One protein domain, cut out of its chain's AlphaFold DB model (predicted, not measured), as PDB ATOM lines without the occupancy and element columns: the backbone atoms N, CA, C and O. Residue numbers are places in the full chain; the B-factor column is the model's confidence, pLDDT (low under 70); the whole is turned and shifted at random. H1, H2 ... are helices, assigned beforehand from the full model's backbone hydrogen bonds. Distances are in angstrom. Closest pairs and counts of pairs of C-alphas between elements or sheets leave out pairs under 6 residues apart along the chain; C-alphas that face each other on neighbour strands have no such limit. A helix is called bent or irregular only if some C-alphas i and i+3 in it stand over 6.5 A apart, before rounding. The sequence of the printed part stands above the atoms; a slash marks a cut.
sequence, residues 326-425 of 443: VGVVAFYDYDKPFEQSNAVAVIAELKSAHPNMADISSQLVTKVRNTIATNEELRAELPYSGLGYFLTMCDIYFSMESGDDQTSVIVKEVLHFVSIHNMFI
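This is residues 326 to 425 of the 443 residues of an uncharacterized protein of Friedmanniomyces endolithicus (UniProt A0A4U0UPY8). Picture a compact body of crossed helices in which H3 stands like a post between two beams, with H2 across its first end and the long H6 across its last. H5 lies in the space between the beams and packs on H6, H1 packs across H2, and the small H4 follows the turn after H3, close to H6. The printed part has 100 residues, with six named helices in the order H1 to H6 and no named strand; the class is all helix. The radius of gyration of the C-alphas is 12.5 A, and the rounded outline spans 34 by 30 by 25 A.

Find C-alpha 326 at (-37.363, -38.110, -25.055), where H1 begins and runs to residue 332. H2, residues 340 to 353, follows and is 20.1 A long. H3, residues 362 to 374, begins with C-alpha 362 at (-51.425, -32.995, -26.624) and is 18.6 A long. H4 is residues 376 to 381. H5, residues 384 to 397, is 20.2 A long and irregular: C-alphas 385 and 388 are 7.8 A apart. H6, residues 404 to 424, is the longest at 30.7 A and ends with C-alpha 424 at (-35.311, -8.830, -26.100).

Start at Gly 327: its C-alpha is 4.1 A from that of Val 346, the closest pair where H1 and H2 touch, about perpendicular at 73 degrees. Next look at H3, the hub, which touches four other helices. Its residues 362 to 366 touch H2, about perpendicular at 74 degrees; the closest C-alphas, of Ala 343 and Ser 362, are 5.1 A apart. Its residues 368 to 372 touch H6, about perpendicular at 88 degrees, with the C-alphas of Thr 371 and Ser 408 closest at 6.3 A. H3 and H5 only just touch, with 3 pairs of C-alphas within 8 A; Val 365 and Leu 391 come closest, at 7.1 A. H3 and H4 touch only at the corner, and only just, with 3 pairs; the C-alphas of Ile 372 and Leu 378 are closest at 5.5 A. H5 and H6 touch at a steep tilt of 52 degrees, opposite ways; the C-alphas of Phe 390 and Val 418 are closest at 6.2 A. H2 and H6 are apart. In H1, H2, H3 and H6 every O i to N i+4 pair is within hydrogen-bond range; in H5 8 of 10 are, and in H4 0 of 2, beside 3 of 3 O i to N i+3 pairs.

The two C-alphas farthest apart, those of Pro 337 and Phe 424, are 34.2 A from each other. The printed part has no cut, and no link is long. The mean pLDDT of the printed part is 89.6; look at residue 425 for the one value under 70.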
ATOM      1  N   VAL A 326     -36.847 -37.211 -24.018       85.31
ATOM      2  CA  VAL A 326     -37.363 -38.110 -25.055       85.31
ATOM      3  C   VAL A 326     -38.444 -37.422 -25.885       85.31
ATOM      4  O   VAL A 326     -38.458 -37.545 -27.112       85.31
ATOM      5  N   GLY A 327     -39.337 -36.683 -25.231       88.81
ATOM      6  CA  GLY A 327     -40.389 -35.911 -25.873       88.81
ATOM      7  C   GLY A 327     -39.819 -34.787 -26.729       88.81
ATOM      8  O   GLY A 327     -40.123 -34.712 -27.922       88.81
ATOM      9  N   VAL A 328     -38.984 -33.924 -26.148       89.94
ATOM     10  CA  VAL A 328     -38.389 -32.780 -26.857       89.94
ATOM     11  C   VAL A 328     -37.525 -33.248 -28.032       89.94
ATOM     12  O   VAL A 328     -37.635 -32.685 -29.121       89.94
ATOM     13  N   VAL A 329     -36.732 -34.314 -27.870       87.31
ATOM     14  CA  VAL A 329     -35.981 -34.938 -28.973       87.31
ATOM     15  C   VAL A 329     -36.928 -35.396 -30.077       87.31
ATOM     16  O   VAL A 329     -36.713 -35.062 -31.240       87.31
ATOM     17  N   ALA A 330     -37.997 -36.118 -29.730       90.31
ATOM     18  CA  ALA A 330     -38.970 -36.597 -30.710       90.31
ATOM     19  C   ALA A 330     -39.689 -35.451 -31.442       90.31
ATOM     20  O   ALA A 330     -40.060 -35.607 -32.603       90.31
ATOM     21  N   PHE A 331     -39.882 -34.299 -30.792       93.56
ATOM     22  CA  PHE A 331     -40.511 -33.129 -31.409       93.56
ATOM     23  C   PHE A 331     -39.680 -32.573 -32.574       93.56
ATOM     24  O   PHE A 331     -40.245 -32.265 -33.625       93.56
ATOM     25  N   TYR A 332     -38.355 -32.492 -32.400       91.44
ATOM     26  CA  TYR A 332     -37.416 -31.977 -33.407       91.44
ATOM     27  C   TYR A 332     -36.887 -33.041 -34.380       91.44
ATOM     28  O   TYR A 332     -36.298 -32.699 -35.404       91.44
ATOM     29  N   ASP A 333     -37.094 -34.327 -34.096       90.62
ATOM     30  CA  ASP A 333     -36.802 -35.417 -35.031       90.62
ATOM     31  C   ASP A 333     -37.910 -35.488 -36.097       90.62
ATOM     32  O   ASP A 333     -38.912 -36.183 -35.928       90.62
ATOM     33  N   TYR A 334     -37.766 -34.717 -37.181       90.75
ATOM     34  CA  TYR A 334     -38.740 -34.654 -38.282       90.75
ATOM     35  C   TYR A 334     -38.759 -35.906 -39.173       90.75
ATOM     36  O   TYR A 334     -39.723 -36.093 -39.916       90.75
ATOM     37  N   ASP A 335     -37.743 -36.770 -39.076       89.12
ATOM     38  CA  ASP A 335     -37.618 -37.981 -39.895       89.12
ATOM     39  C   ASP A 335     -38.493 -39.131 -39.376       89.12
ATOM     40  O   ASP A 335     -38.794 -40.084 -40.103       89.12
ATOM     41  N   LYS A 336     -38.940 -39.045 -38.118       90.06
ATOM     42  CA  LYS A 336     -39.822 -40.032 -37.491       90.06
ATOM     43  C   LYS A 336     -41.271 -39.545 -37.399       90.06
ATOM     44  O   LYS A 336     -41.530 -38.340 -37.302       90.06
ATOM     45  N   PRO A 337     -42.258 -40.457 -37.400       90.75
ATOM     46  CA  PRO A 337     -43.636 -40.089 -37.098       90.75
ATOM     47  C   PRO A 337     -43.741 -39.570 -35.657       90.75
ATOM     48  O   PRO A 337     -43.161 -40.139 -34.733       90.75
ATOM     49  N   PHE A 338     -44.495 -38.487 -35.464       94.88
ATOM     50  CA  PHE A 338     -44.737 -37.908 -34.145       94.88
ATOM     51  C   PHE A 338     -46.157 -38.212 -33.701       94.88
ATOM     52  O   PHE A 338     -47.129 -37.675 -34.231       94.88
ATOM     53  N   GLU A 339     -46.252 -39.131 -32.750       94.06
ATOM     54  CA  GLU A 339     -47.512 -39.635 -32.227       94.06
ATOM     55  C   GLU A 339     -47.964 -38.859 -30.987       94.06
ATOM     56  O   GLU A 339     -47.206 -38.121 -30.356       94.06
ATOM     57  N   GLN A 340     -49.214 -39.090 -30.587       93.88
ATOM     58  CA  GLN A 340     -49.802 -38.484 -29.394       93.88
ATOM     59  C   GLN A 340     -49.010 -38.801 -28.111       93.88
ATOM     60  O   GLN A 340     -48.956 -37.980 -27.199       93.88
ATOM     61  N   SER A 341     -48.387 -39.980 -28.035       93.94
ATOM     62  CA  SER A 341     -47.514 -40.388 -26.927       93.94
ATOM     63  C   SER A 341     -46.295 -39.468 -26.788       93.94
ATOM     64  O   SER A 341     -45.972 -39.052 -25.676       93.94
ATOM     65  N   ASN A 342     -45.683 -39.074 -27.908       94.06
ATOM     66  CA  ASN A 342     -44.562 -38.132 -27.932       94.06
ATOM     67  C   ASN A 342     -45.015 -36.734 -27.497       94.06
ATOM     68  O   ASN A 342     -44.327 -36.081 -26.718       94.06
ATOM     69  N   ALA A 343     -46.201 -36.296 -27.932       95.31
ATOM     70  CA  ALA A 343     -46.779 -35.024 -27.500       95.31
ATOM     71  C   ALA A 343     -46.990 -34.962 -25.976       95.31
ATOM     72  O   ALA A 343     -46.699 -33.942 -25.354       95.31
ATOM     73  N   VAL A 344     -47.455 -36.056 -25.362       95.19
ATOM     74  CA  VAL A 344     -47.599 -36.152 -23.899       95.19
ATOM     75  C   VAL A 344     -46.237 -36.073 -23.204       95.19
ATOM     76  O   VAL A 344     -46.120 -35.366 -22.205       95.19
ATOM     77  N   ALA A 345     -45.214 -36.740 -23.746       92.06
ATOM     78  CA  ALA A 345     -43.854 -36.657 -23.216       92.06
ATOM     79  C   ALA A 345     -43.305 -35.221 -23.286       92.06
ATOM     80  O   ALA A 345     -42.847 -34.710 -22.271       92.06
ATOM     81  N   VAL A 346     -43.456 -34.523 -24.422       93.62
ATOM     82  CA  VAL A 346     -43.045 -33.110 -24.571       93.62
ATOM     83  C   VAL A 346     -43.683 -32.232 -23.498       93.62
ATOM     84  O   VAL A 346     -42.998 -31.441 -22.856       93.62
ATOM     85  N   ILE A 347     -44.995 -32.370 -23.285       93.50
ATOM     86  CA  ILE A 347     -45.715 -31.566 -22.290       93.50
ATOM     87  C   ILE A 347     -45.204 -31.872 -20.879       93.50
ATOM     88  O   ILE A 347     -44.982 -30.944 -20.105       93.50
ATOM     89  N   ALA A 348     -44.993 -33.147 -20.541       90.12
ATOM     90  CA  ALA A 348     -44.479 -33.542 -19.231       90.12
ATOM     91  C   ALA A 348     -43.075 -32.970 -18.969       90.12
ATOM     92  O   ALA A 348     -42.819 -32.430 -17.892       90.12
ATOM     93  N   GLU A 349     -42.193 -33.030 -19.966       89.94
ATOM     94  CA  GLU A 349     -40.819 -32.524 -19.885       89.94
ATOM     95  C   GLU A 349     -40.786 -30.995 -19.766       89.94
ATOM     96  O   GLU A 349     -40.122 -30.451 -18.881       89.94
ATOM     97  N   LEU A 350     -41.575 -30.287 -20.582       89.50
ATOM     98  CA  LEU A 350     -41.681 -28.828 -20.513       89.50
ATOM     99  C   LEU A 350     -42.309 -28.353 -19.201       89.50
ATOM    100  O   LEU A 350     -41.866 -27.347 -18.652       89.50
ATOM    101  N   LYS A 351     -43.299 -29.074 -18.663       88.69
ATOM    102  CA  LYS A 351     -43.941 -28.732 -17.385       88.69
ATOM    103  C   LYS A 351     -43.043 -29.037 -16.184       88.69
ATOM    104  O   LYS A 351     -43.098 -28.314 -15.194       88.69
ATOM    105  N   SER A 352     -42.183 -30.054 -16.287       85.56
ATOM    106  CA  SER A 352     -41.116 -30.312 -15.313       85.56
ATOM    107  C   SER A 352     -40.104 -29.158 -15.287       85.56
ATOM    108  O   SER A 352     -39.783 -28.634 -14.221       85.56
ATOM    109  N   ALA A 353     -39.670 -28.686 -16.465       81.88
ATOM    110  CA  ALA A 353     -38.756 -27.546 -16.588       81.88
ATOM    111  C   ALA A 353     -39.408 -26.198 -16.210       81.88
ATOM    112  O   ALA A 353     -38.748 -25.312 -15.663       81.88
ATOM    113  N   HIS A 354     -40.707 -26.042 -16.476       83.56
ATOM    114  CA  HIS A 354     -41.479 -24.825 -16.233       83.56
ATOM    115  C   HIS A 354     -42.821 -25.136 -15.556       83.56
ATOM    116  O   HIS A 354     -43.860 -25.164 -16.220       83.56
ATOM    117  N   PRO A 355     -42.845 -25.274 -14.217       86.50
ATOM    118  CA  PRO A 355     -44.063 -25.622 -13.479       86.50
ATOM    119  C   PRO A 355     -45.232 -24.641 -13.661       86.50
ATOM    120  O   PRO A 355     -46.384 -25.016 -13.469       86.50
ATOM    121  N   ASN A 356     -44.938 -23.392 -14.042       85.56
ATOM    122  CA  ASN A 356     -45.926 -22.331 -14.262       85.56
ATOM    123  C   ASN A 356     -46.493 -22.295 -15.694       85.56
ATOM    124  O   ASN A 356     -47.276 -21.401 -16.012       85.56
ATOM    125  N   MET A 357     -46.071 -23.205 -16.576       86.06
ATOM    126  CA  MET A 357     -46.581 -23.291 -17.943       86.06
ATOM    127  C   MET A 357     -48.056 -23.723 -17.948       86.06
ATOM    128  O   MET A 357     -48.468 -24.562 -17.144       86.06
ATOM    129  N   ALA A 358     -48.849 -23.143 -18.853       87.81
ATOM    130  CA  ALA A 358     -50.255 -23.500 -19.021       87.81
ATOM    131  C   ALA A 358     -50.418 -24.970 -19.448       87.81
ATOM    132  O   ALA A 358     -49.527 -25.562 -20.058       87.81
ATOM    133  N   ASP A 359     -51.569 -25.562 -19.126       91.12
ATOM    134  CA  ASP A 359     -51.904 -26.921 -19.547       91.12
ATOM    135  C   ASP A 359     -52.259 -26.956 -21.033       91.12
ATOM    136  O   ASP A 359     -53.364 -26.595 -21.427       91.12
ATOM    137  N   ILE A 360     -51.312 -27.414 -21.850       93.81
ATOM    138  CA  ILE A 360     -51.475 -27.499 -23.304       93.81
ATOM    139  C   ILE A 360     -52.065 -28.854 -23.695       93.81
ATOM    140  O   ILE A 360     -51.672 -29.905 -23.183       93.81
ATOM    141  N   SER A 361     -52.982 -28.851 -24.663       95.00
ATOM    142  CA  SER A 361     -53.523 -30.084 -25.240       95.00
ATOM    143  C   SER A 361     -52.473 -30.837 -26.065       95.00
ATOM    144  O   SER A 361     -51.884 -30.299 -27.001       95.00
ATOM    145  N   SER A 362     -52.307 -32.139 -25.814       95.75
ATOM    146  CA  SER A 362     -51.425 -32.995 -26.624       95.75
ATOM    147  C   SER A 362     -51.847 -33.061 -28.097       95.75
ATOM    148  O   SER A 362     -51.002 -33.234 -28.969       95.75
ATOM    149  N   GLN A 363     -53.137 -32.873 -28.410       95.06
ATOM    150  CA  GLN A 363     -53.614 -32.839 -29.799       95.06
ATOM    151  C   GLN A 363     -53.119 -31.594 -30.541       95.06
ATOM    152  O   GLN A 363     -52.778 -31.683 -31.720       95.06
ATOM    153  N   LEU A 364     -53.044 -30.456 -29.843       94.75
ATOM    154  CA  LEU A 364     -52.496 -29.225 -30.398       94.75
ATOM    155  C   LEU A 364     -51.015 -29.411 -30.730       94.75
ATOM    156  O   LEU A 364     -50.603 -29.111 -31.846       94.75
ATOM    157  N   VAL A 365     -50.234 -29.967 -29.797       96.06
ATOM    158  CA  VAL A 365     -48.796 -30.218 -29.997       96.06
ATOM    159  C   VAL A 365     -48.563 -31.111 -31.219       96.06
ATOM    160  O   VAL A 365     -47.736 -30.776 -32.065       96.06
ATOM    161  N   THR A 366     -49.336 -32.193 -31.373       96.06
ATOM    162  CA  THR A 366     -49.270 -33.066 -32.556       96.06
ATOM    163  C   THR A 366     -49.602 -32.308 -33.845       96.06
ATOM    164  O   THR A 366     -48.876 -32.421 -34.835       96.06
ATOM    165  N   LYS A 367     -50.675 -31.504 -33.847       94.38
ATOM    166  CA  LYS A 367     -51.111 -30.734 -35.024       94.38
ATOM    167  C   LYS A 367     -50.075 -29.684 -35.435       94.38
ATOM    168  O   LYS A 367     -49.706 -29.609 -36.608       94.38
ATOM    169  N   VAL A 368     -49.554 -28.928 -34.471       94.38
ATOM    170  CA  VAL A 368     -48.508 -27.919 -34.692       94.38
ATOM    171  C   VAL A 368     -47.228 -28.575 -35.202       94.38
ATOM    172  O   VAL A 368     -46.693 -28.140 -36.221       94.38
ATOM    173  N   ARG A 369     -46.776 -29.672 -34.577       95.12
ATOM    174  CA  ARG A 369     -45.591 -30.409 -35.038       95.12
ATOM    175  C   ARG A 369     -45.769 -30.872 -36.477       95.12
ATOM    176  O   ARG A 369     -44.886 -30.637 -37.292       95.12
ATOM    177  N   ASN A 370     -46.897 -31.499 -36.813       93.75
ATOM    178  CA  ASN A 370     -47.141 -31.993 -38.170       93.75
ATOM    179  C   ASN A 370     -47.168 -30.864 -39.208       93.75
ATOM    180  O   ASN A 370     -46.679 -31.052 -40.316       93.75
ATOM    181  N   THR A 371     -47.653 -29.682 -38.830       93.94
ATOM    182  CA  THR A 371     -47.631 -28.483 -39.684       93.94
ATOM    183  C   THR A 371     -46.209 -27.979 -39.931       93.94
ATOM    184  O   THR A 371     -45.850 -27.638 -41.053       93.94
ATOM    185  N   ILE A 372     -45.368 -27.952 -38.896       93.75
ATOM    186  CA  ILE A 372     -43.952 -27.582 -39.042       93.75
ATOM    187  C   ILE A 372     -43.214 -28.651 -39.861       93.75
ATOM    188  O   ILE A 372     -42.385 -28.342 -40.712       93.75
ATOM    189  N   ALA A 373     -43.555 -29.925 -39.663       93.56
ATOM    190  CA  ALA A 373     -42.975 -31.023 -40.419       93.56
ATOM    191  C   ALA A 373     -43.320 -30.947 -41.915       93.56
ATOM    192  O   ALA A 373     -42.511 -31.385 -42.723       93.56
ATOM    193  N   THR A 374     -44.452 -30.380 -42.336       92.88
ATOM    194  CA  THR A 374     -44.760 -30.224 -43.770       92.88
ATOM    195  C   THR A 374     -44.121 -28.990 -44.408       92.88
ATOM    196  O   THR A 374     -44.034 -28.939 -45.634       92.88
ATOM    197  N   ASN A 375     -43.632 -28.025 -43.622       91.69
ATOM    198  CA  ASN A 375     -43.068 -26.773 -44.125       91.69
ATOM    199  C   ASN A 375     -41.612 -26.580 -43.673       91.69
ATOM    200  O   ASN A 375     -41.339 -26.228 -42.529       91.69
ATOM    201  N   GLU A 376     -40.676 -26.789 -44.600       88.75
ATOM    202  CA  GLU A 376     -39.233 -26.742 -44.339       88.75
ATOM    203  C   GLU A 376     -38.745 -25.385 -43.807       88.75
ATOM    204  O   GLU A 376     -37.877 -25.358 -42.936       88.75
ATOM    205  N   GLU A 377     -39.349 -24.270 -44.237       89.31
ATOM    206  CA  GLU A 377     -38.986 -22.929 -43.753       89.31
ATOM    207  C   GLU A 377     -39.256 -22.786 -42.248       89.31
ATOM    208  O   GLU A 377     -38.419 -22.278 -41.503       89.31
ATOM    209  N   LEU A 378     -40.389 -23.317 -41.772       89.31
ATOM    210  CA  LEU A 378     -40.781 -23.234 -40.361       89.31
ATOM    211  C   LEU A 378     -39.878 -24.085 -39.457       89.31
ATOM    212  O   LEU A 378     -39.726 -23.773 -38.276       89.31
ATOM    213  N   ARG A 379     -39.261 -25.150 -39.995       89.25
ATOM    214  CA  ARG A 379     -38.347 -26.017 -39.232       89.25
ATOM    215  C   ARG A 379     -37.090 -25.270 -38.795       89.25
ATOM    216  O   ARG A 379     -36.606 -25.493 -37.691       89.25
ATOM    217  N   ALA A 380     -36.564 -24.397 -39.655       84.44
ATOM    218  CA  ALA A 380     -35.339 -23.650 -39.380       84.44
ATOM    219  C   ALA A 380     -35.556 -22.489 -38.393       84.44
ATOM    220  O   ALA A 380     -34.610 -22.052 -37.739       84.44
ATOM    221  N   GLU A 381     -36.790 -21.989 -38.284       86.00
ATOM    222  CA  GLU A 381     -37.116 -20.801 -37.490       86.00
ATOM    223  C   GLU A 381     -37.430 -21.094 -36.016       86.00
ATOM    224  O   GLU A 381     -37.412 -20.160 -35.216       86.00
ATOM    225  N   LEU A 382     -37.707 -22.346 -35.629       85.94
ATOM    226  CA  LEU A 382     -38.097 -22.688 -34.258       85.94
ATOM    227  C   LEU A 382     -36.871 -22.916 -33.344       85.94
ATOM    228  O   LEU A 382     -36.180 -23.928 -33.481       85.94
ATOM    229  N   PRO A 383     -36.606 -22.037 -32.358       83.25
ATOM    230  CA  PRO A 383     -35.483 -22.209 -31.447       83.25
ATOM    231  C   PRO A 383     -35.817 -23.197 -30.321       83.25
ATOM    232  O   PRO A 383     -36.846 -23.070 -29.653       83.25
ATOM    233  N   TYR A 384     -34.881 -24.101 -30.017       80.69
ATOM    234  CA  TYR A 384     -34.995 -25.073 -28.916       80.69
ATOM    235  C   TYR A 384     -35.365 -24.434 -27.574       80.69
ATOM    236  O   TYR A 384     -36.260 -24.920 -26.884       80.69
ATOM    237  N   SER A 385     -34.723 -23.316 -27.220       79.75
ATOM    238  CA  SER A 385     -34.968 -22.596 -25.963       79.75
ATOM    239  C   SER A 385     -36.349 -21.938 -25.885       79.75
ATOM    240  O   SER A 385     -36.811 -21.622 -24.793       79.75
ATOM    241  N   GLY A 386     -37.015 -21.731 -27.025       86.00
ATOM    242  CA  GLY A 386     -38.316 -21.073 -27.110       86.00
ATOM    243  C   GLY A 386     -39.505 -22.029 -27.183       86.00
ATOM    244  O   GLY A 386     -40.629 -21.545 -27.251       86.00
ATOM    245  N   LEU A 387     -39.298 -23.356 -27.172       91.94
ATOM    246  CA  LEU A 387     -40.363 -24.332 -27.442       91.94
ATOM    247  C   LEU A 387     -41.567 -24.191 -26.493       91.94
ATOM    248  O   LEU A 387     -42.708 -24.203 -26.946       91.94
ATOM    249  N   GLY A 388     -41.330 -24.016 -25.189       91.00
ATOM    250  CA  GLY A 388     -42.412 -23.860 -24.208       91.00
ATOM    251  C   GLY A 388     -43.252 -22.600 -24.441       91.00
ATOM    252  O   GLY A 388     -44.484 -22.662 -24.450       91.00
ATOM    253  N   TYR A 389     -42.597 -21.465 -24.703       90.69
ATOM    254  CA  TYR A 389     -43.278 -20.212 -25.035       90.69
ATOM    255  C   TYR A 389     -44.020 -20.309 -26.371       90.69
ATOM    256  O   TYR A 389     -45.184 -19.928 -26.452       90.69
ATOM    257  N   PHE A 390     -43.384 -20.897 -27.386       94.69
ATOM    258  CA  PHE A 390     -43.986 -21.155 -28.692       94.69
ATOM    259  C   PHE A 390     -45.289 -21.955 -28.568       94.69
ATOM    260  O   PHE A 390     -46.327 -21.501 -29.043       94.69
ATOM    261  N   LEU A 391     -45.267 -23.100 -27.876       95.12
ATOM    262  CA  LEU A 391     -46.462 -23.931 -27.705       95.12
ATOM    263  C   LEU A 391     -47.553 -23.209 -26.905       95.12
ATOM    264  O   LEU A 391     -48.724 -23.325 -27.250       95.12
ATOM    265  N   THR A 392     -47.179 -22.432 -25.884       93.19
ATOM    266  CA  THR A 392     -48.136 -21.626 -25.102       93.19
ATOM    267  C   THR A 392     -48.818 -20.576 -25.976       93.19
ATOM    268  O   THR A 392     -50.027 -20.382 -25.900       93.19
ATOM    269  N   MET A 393     -48.056 -19.913 -26.844       93.00
ATOM    270  CA  MET A 393     -48.605 -18.944 -27.787       93.00
ATOM    271  C   MET A 393     -49.488 -19.631 -28.830       93.00
ATOM    272  O   MET A 393     -50.567 -19.128 -29.128       93.00
ATOM    273  N   CYS A 394     -49.101 -20.807 -29.330       93.12
ATOM    274  CA  CYS A 394     -49.997 -21.605 -30.159       93.12
ATOM    275  C   CYS A 394     -51.307 -21.899 -29.418       93.12
ATOM    276  O   CYS A 394     -52.357 -21.644 -29.977       93.12
ATOM    277  N   ASP A 395     -51.291 -22.333 -28.161       92.94
ATOM    278  CA  ASP A 395     -52.529 -22.617 -27.414       92.94
ATOM    279  C   ASP A 395     -53.464 -21.395 -27.305       92.94
ATOM    280  O   ASP A 395     -54.680 -21.527 -27.426       92.94
ATOM    281  N   ILE A 396     -52.899 -20.189 -27.187       91.56
ATOM    282  CA  ILE A 396     -53.658 -18.929 -27.138       91.56
ATOM    283  C   ILE A 396     -54.282 -18.569 -28.495       91.56
ATOM    284  O   ILE A 396     -55.435 -18.140 -28.552       91.56
ATOM    285  N   TYR A 397     -53.518 -18.685 -29.584       89.50
ATOM    286  CA  TYR A 397     -53.938 -18.198 -30.905       89.50
ATOM    287  C   TYR A 397     -54.641 -19.254 -31.759       89.50
ATOM    288  O   TYR A 397     -55.273 -18.926 -32.765       89.50
ATOM    289  N   PHE A 398     -54.527 -20.526 -31.396       88.75
ATOM    290  CA  PHE A 398     -54.908 -21.626 -32.257       88.75
ATOM    291  C   PHE A 398     -56.266 -22.200 -31.862       88.75
ATOM    292  O   PHE A 398     -56.448 -22.756 -30.784       88.75
ATOM    293  N   SER A 399     -57.229 -22.137 -32.784       84.88
ATOM    294  CA  SER A 399     -58.467 -22.909 -32.657       84.88
ATOM    295  C   SER A 399     -58.276 -24.295 -33.271       84.88
ATOM    296  O   SER A 399     -57.849 -24.415 -34.425       84.88
ATOM    297  N   MET A 400     -58.628 -25.353 -32.536       81.69
ATOM    298  CA  MET A 400     -58.550 -26.740 -33.020       81.69
ATOM    299  C   MET A 400     -59.386 -26.982 -34.288       81.69
ATOM    300  O   MET A 400     -59.037 -27.855 -35.083       81.69
ATOM    301  N   GLU A 401     -60.424 -26.171 -34.512       83.19
ATOM    302  CA  GLU A 401     -61.311 -26.226 -35.683       83.19
ATOM    303  C   GLU A 401     -60.704 -25.594 -36.950       83.19
ATOM    304  O   GLU A 401     -61.256 -25.742 -38.038       83.19
ATOM    305  N   SER A 402     -59.563 -24.905 -36.833       80.88
ATOM    306  CA  SER A 402     -58.917 -24.242 -37.972       80.88
ATOM    307  C   SER A 402     -58.398 -25.265 -38.986       80.88
ATOM    308  O   SER A 402     -57.798 -26.273 -38.600       80.88
ATOM    309  N   GLY A 403     -58.575 -24.996 -40.280       84.69
ATOM    310  CA  GLY A 403     -57.979 -25.806 -41.349       84.69
ATOM    311  C   GLY A 403     -56.443 -25.739 -41.361       84.69
ATOM    312  O   GLY A 403     -55.842 -24.864 -40.730       84.69
ATOM    313  N   ASP A 404     -55.806 -26.654 -42.094       83.81
ATOM    314  CA  ASP A 404     -54.339 -26.775 -42.163       83.81
ATOM    315  C   ASP A 404     -53.663 -25.520 -42.757       83.81
ATOM    316  O   ASP A 404     -52.605 -25.094 -42.293       83.81
ATOM    317  N   ASP A 405     -54.317 -24.846 -43.708       83.56
ATOM    318  CA  ASP A 405     -53.789 -23.607 -44.298       83.56
ATOM    319  C   ASP A 405     -53.713 -22.477 -43.262       83.56
ATOM    320  O   ASP A 405     -52.683 -21.821 -43.109       83.56
ATOM    321  N   GLN A 406     -54.781 -22.288 -42.482       88.44
ATOM    322  CA  GLN A 406     -54.840 -21.265 -41.433       88.44
ATOM    323  C   GLN A 406     -53.879 -21.583 -40.282       88.44
ATOM    324  O   GLN A 406     -53.238 -20.695 -39.726       88.44
ATOM    325  N   THR A 407     -53.737 -22.870 -39.979       89.19
ATOM    326  CA  THR A 407     -52.781 -23.414 -39.015       89.19
ATOM    327  C   THR A 407     -51.342 -22.999 -39.356       89.19
ATOM    328  O   THR A 407     -50.619 -22.530 -38.476       89.19
ATOM    329  N   SER A 408     -50.934 -23.087 -40.627       91.44
ATOM    330  CA  SER A 408     -49.586 -22.682 -41.059       91.44
ATOM    331  C   SER A 408     -49.319 -21.177 -40.898       91.44
ATOM    332  O   SER A 408     -48.233 -20.785 -40.467       91.44
ATOM    333  N   VAL A 409     -50.324 -20.338 -41.175       92.69
ATOM    334  CA  VAL A 409     -50.238 -18.877 -41.021       92.69
ATOM    335  C   VAL A 409     -50.061 -18.504 -39.551       92.69
ATOM    336  O   VAL A 409     -49.166 -17.729 -39.225       92.69
ATOM    337  N   ILE A 410     -50.857 -19.114 -38.667       92.62
ATOM    338  CA  ILE A 410     -50.770 -18.881 -37.219       92.62
ATOM    339  C   ILE A 410     -49.402 -19.322 -36.688       92.62
ATOM    340  O   ILE A 410     -48.776 -18.583 -35.935       92.62
ATOM    341  N   VAL A 411     -48.895 -20.491 -37.099       94.31
ATOM    342  CA  VAL A 411     -47.563 -20.961 -36.676       94.31
ATOM    343  C   VAL A 411     -46.472 -19.970 -37.082       94.31
ATOM    344  O   VAL A 411     -45.619 -19.641 -36.259       94.31
ATOM    345  N   LYS A 412     -46.518 -19.447 -38.313       94.50
ATOM    346  CA  LYS A 412     -45.549 -18.453 -38.796       94.50
ATOM    347  C   LYS A 412     -45.610 -17.147 -37.997       94.50
ATOM    348  O   LYS A 412     -44.573 -16.589 -37.646       94.50
ATOM    349  N   GLU A 413     -46.811 -16.675 -37.679       94.00
ATOM    350  CA  GLU A 413     -47.004 -15.477 -36.856       94.00
ATOM    351  C   GLU A 413     -46.471 -15.679 -35.428       94.00
ATOM    352  O   GLU A 413     -45.745 -14.835 -34.900       94.00
ATOM    353  N   VAL A 414     -46.741 -16.839 -34.822       94.81
ATOM    354  CA  VAL A 414     -46.229 -17.180 -33.490       94.81
ATOM    355  C   VAL A 414     -44.701 -17.295 -33.480       94.81
ATOM    356  O   VAL A 414     -44.065 -16.775 -32.563       94.81
ATOM    357  N   LEU A 415     -44.087 -17.905 -34.498       93.06
ATOM    358  CA  LEU A 415     -42.624 -17.967 -34.628       93.06
ATOM    359  C   LEU A 415     -41.990 -16.573 -34.695       93.06
ATOM    360  O   LEU A 415     -40.953 -16.337 -34.072       93.06
ATOM    361  N   HIS A 416     -42.644 -15.624 -35.368       91.75
ATOM    362  CA  HIS A 416     -42.197 -14.234 -35.379       91.75
ATOM    363  C   HIS A 416     -42.199 -13.618 -33.969       91.75
ATOM    364  O   HIS A 416     -41.208 -13.001 -33.569       91.75
ATOM    365  N   PHE A 417     -43.250 -13.849 -33.172       90.06
ATOM    366  CA  PHE A 417     -43.285 -13.404 -31.772       90.06
ATOM    367  C   PHE A 417     -42.200 -14.061 -30.913       90.06
ATOM    368  O   PHE A 417     -41.580 -13.383 -30.094       90.06
ATOM    369  N   VAL A 418     -41.924 -15.354 -31.113       89.06
ATOM    370  CA  VAL A 418     -40.844 -16.072 -30.409       89.06
ATOM    371  C   VAL A 418     -39.475 -15.488 -30.767       89.06
ATOM    372  O   VAL A 418     -38.640 -15.299 -29.881       89.06
ATOM    373  N   SER A 419     -39.251 -15.159 -32.041       87.81
ATOM    374  CA  SER A 419     -38.018 -14.517 -32.507       87.81
ATOM    375  C   SER A 419     -37.800 -13.164 -31.823       87.81
ATOM    376  O   SER A 419     -36.744 -12.932 -31.233       87.81
ATOM    377  N   ILE A 420     -38.835 -12.315 -31.792       85.62
ATOM    378  CA  ILE A 420     -38.815 -11.030 -31.079       85.62
ATOM    379  C   ILE A 420     -38.533 -11.250 -29.586       85.62
ATOM    380  O   ILE A 420     -37.631 -10.622 -29.032       85.62
ATOM    381  N   HIS A 421     -39.253 -12.164 -28.932       82.81
ATOM    382  CA  HIS A 421     -39.070 -12.455 -27.508       82.81
ATOM    383  C   HIS A 421     -37.619 -12.852 -27.185       82.81
ATOM    384  O   HIS A 421     -37.023 -12.326 -26.244       82.81
ATOM    385  N   ASN A 422     -37.017 -13.718 -28.003       77.62
ATOM    386  CA  ASN A 422     -35.630 -14.149 -27.826       77.62
ATOM    387  C   ASN A 422     -34.604 -13.037 -28.091       77.62
ATOM    388  O   ASN A 422     -33.526 -13.068 -27.499       77.62
ATOM    389  N   MET A 423     -34.920 -12.044 -28.932       79.06
ATOM    390  CA  MET A 423     -34.059 -10.868 -29.122       79.06
ATOM    391  C   MET A 423     -34.039  -9.952 -27.892       79.06
ATOM    392  O   MET A 423     -32.993  -9.385 -27.577       79.06
ATOM    393  N   PHE A 424     -35.173  -9.791 -27.203       75.31
ATOM    394  CA  PHE A 424     -35.311  -8.830 -26.100       75.31
ATOM    395  C   PHE A 424     -35.081  -9.424 -24.707       75.31
ATOM    396  O   PHE A 424     -34.805  -8.671 -23.774       75.31
ATOM    397  N   ILE A 425     -35.140 -10.749 -24.556       66.38
ATOM    398  CA  ILE A 425     -34.850 -11.437 -23.291       66.38
ATOM    399  C   ILE A 425     -33.713 -12.450 -23.515       66.38
ATOM    400  O   ILE A 425     -33.933 -13.665 -23.515       66.38
TER     401      ILE A 425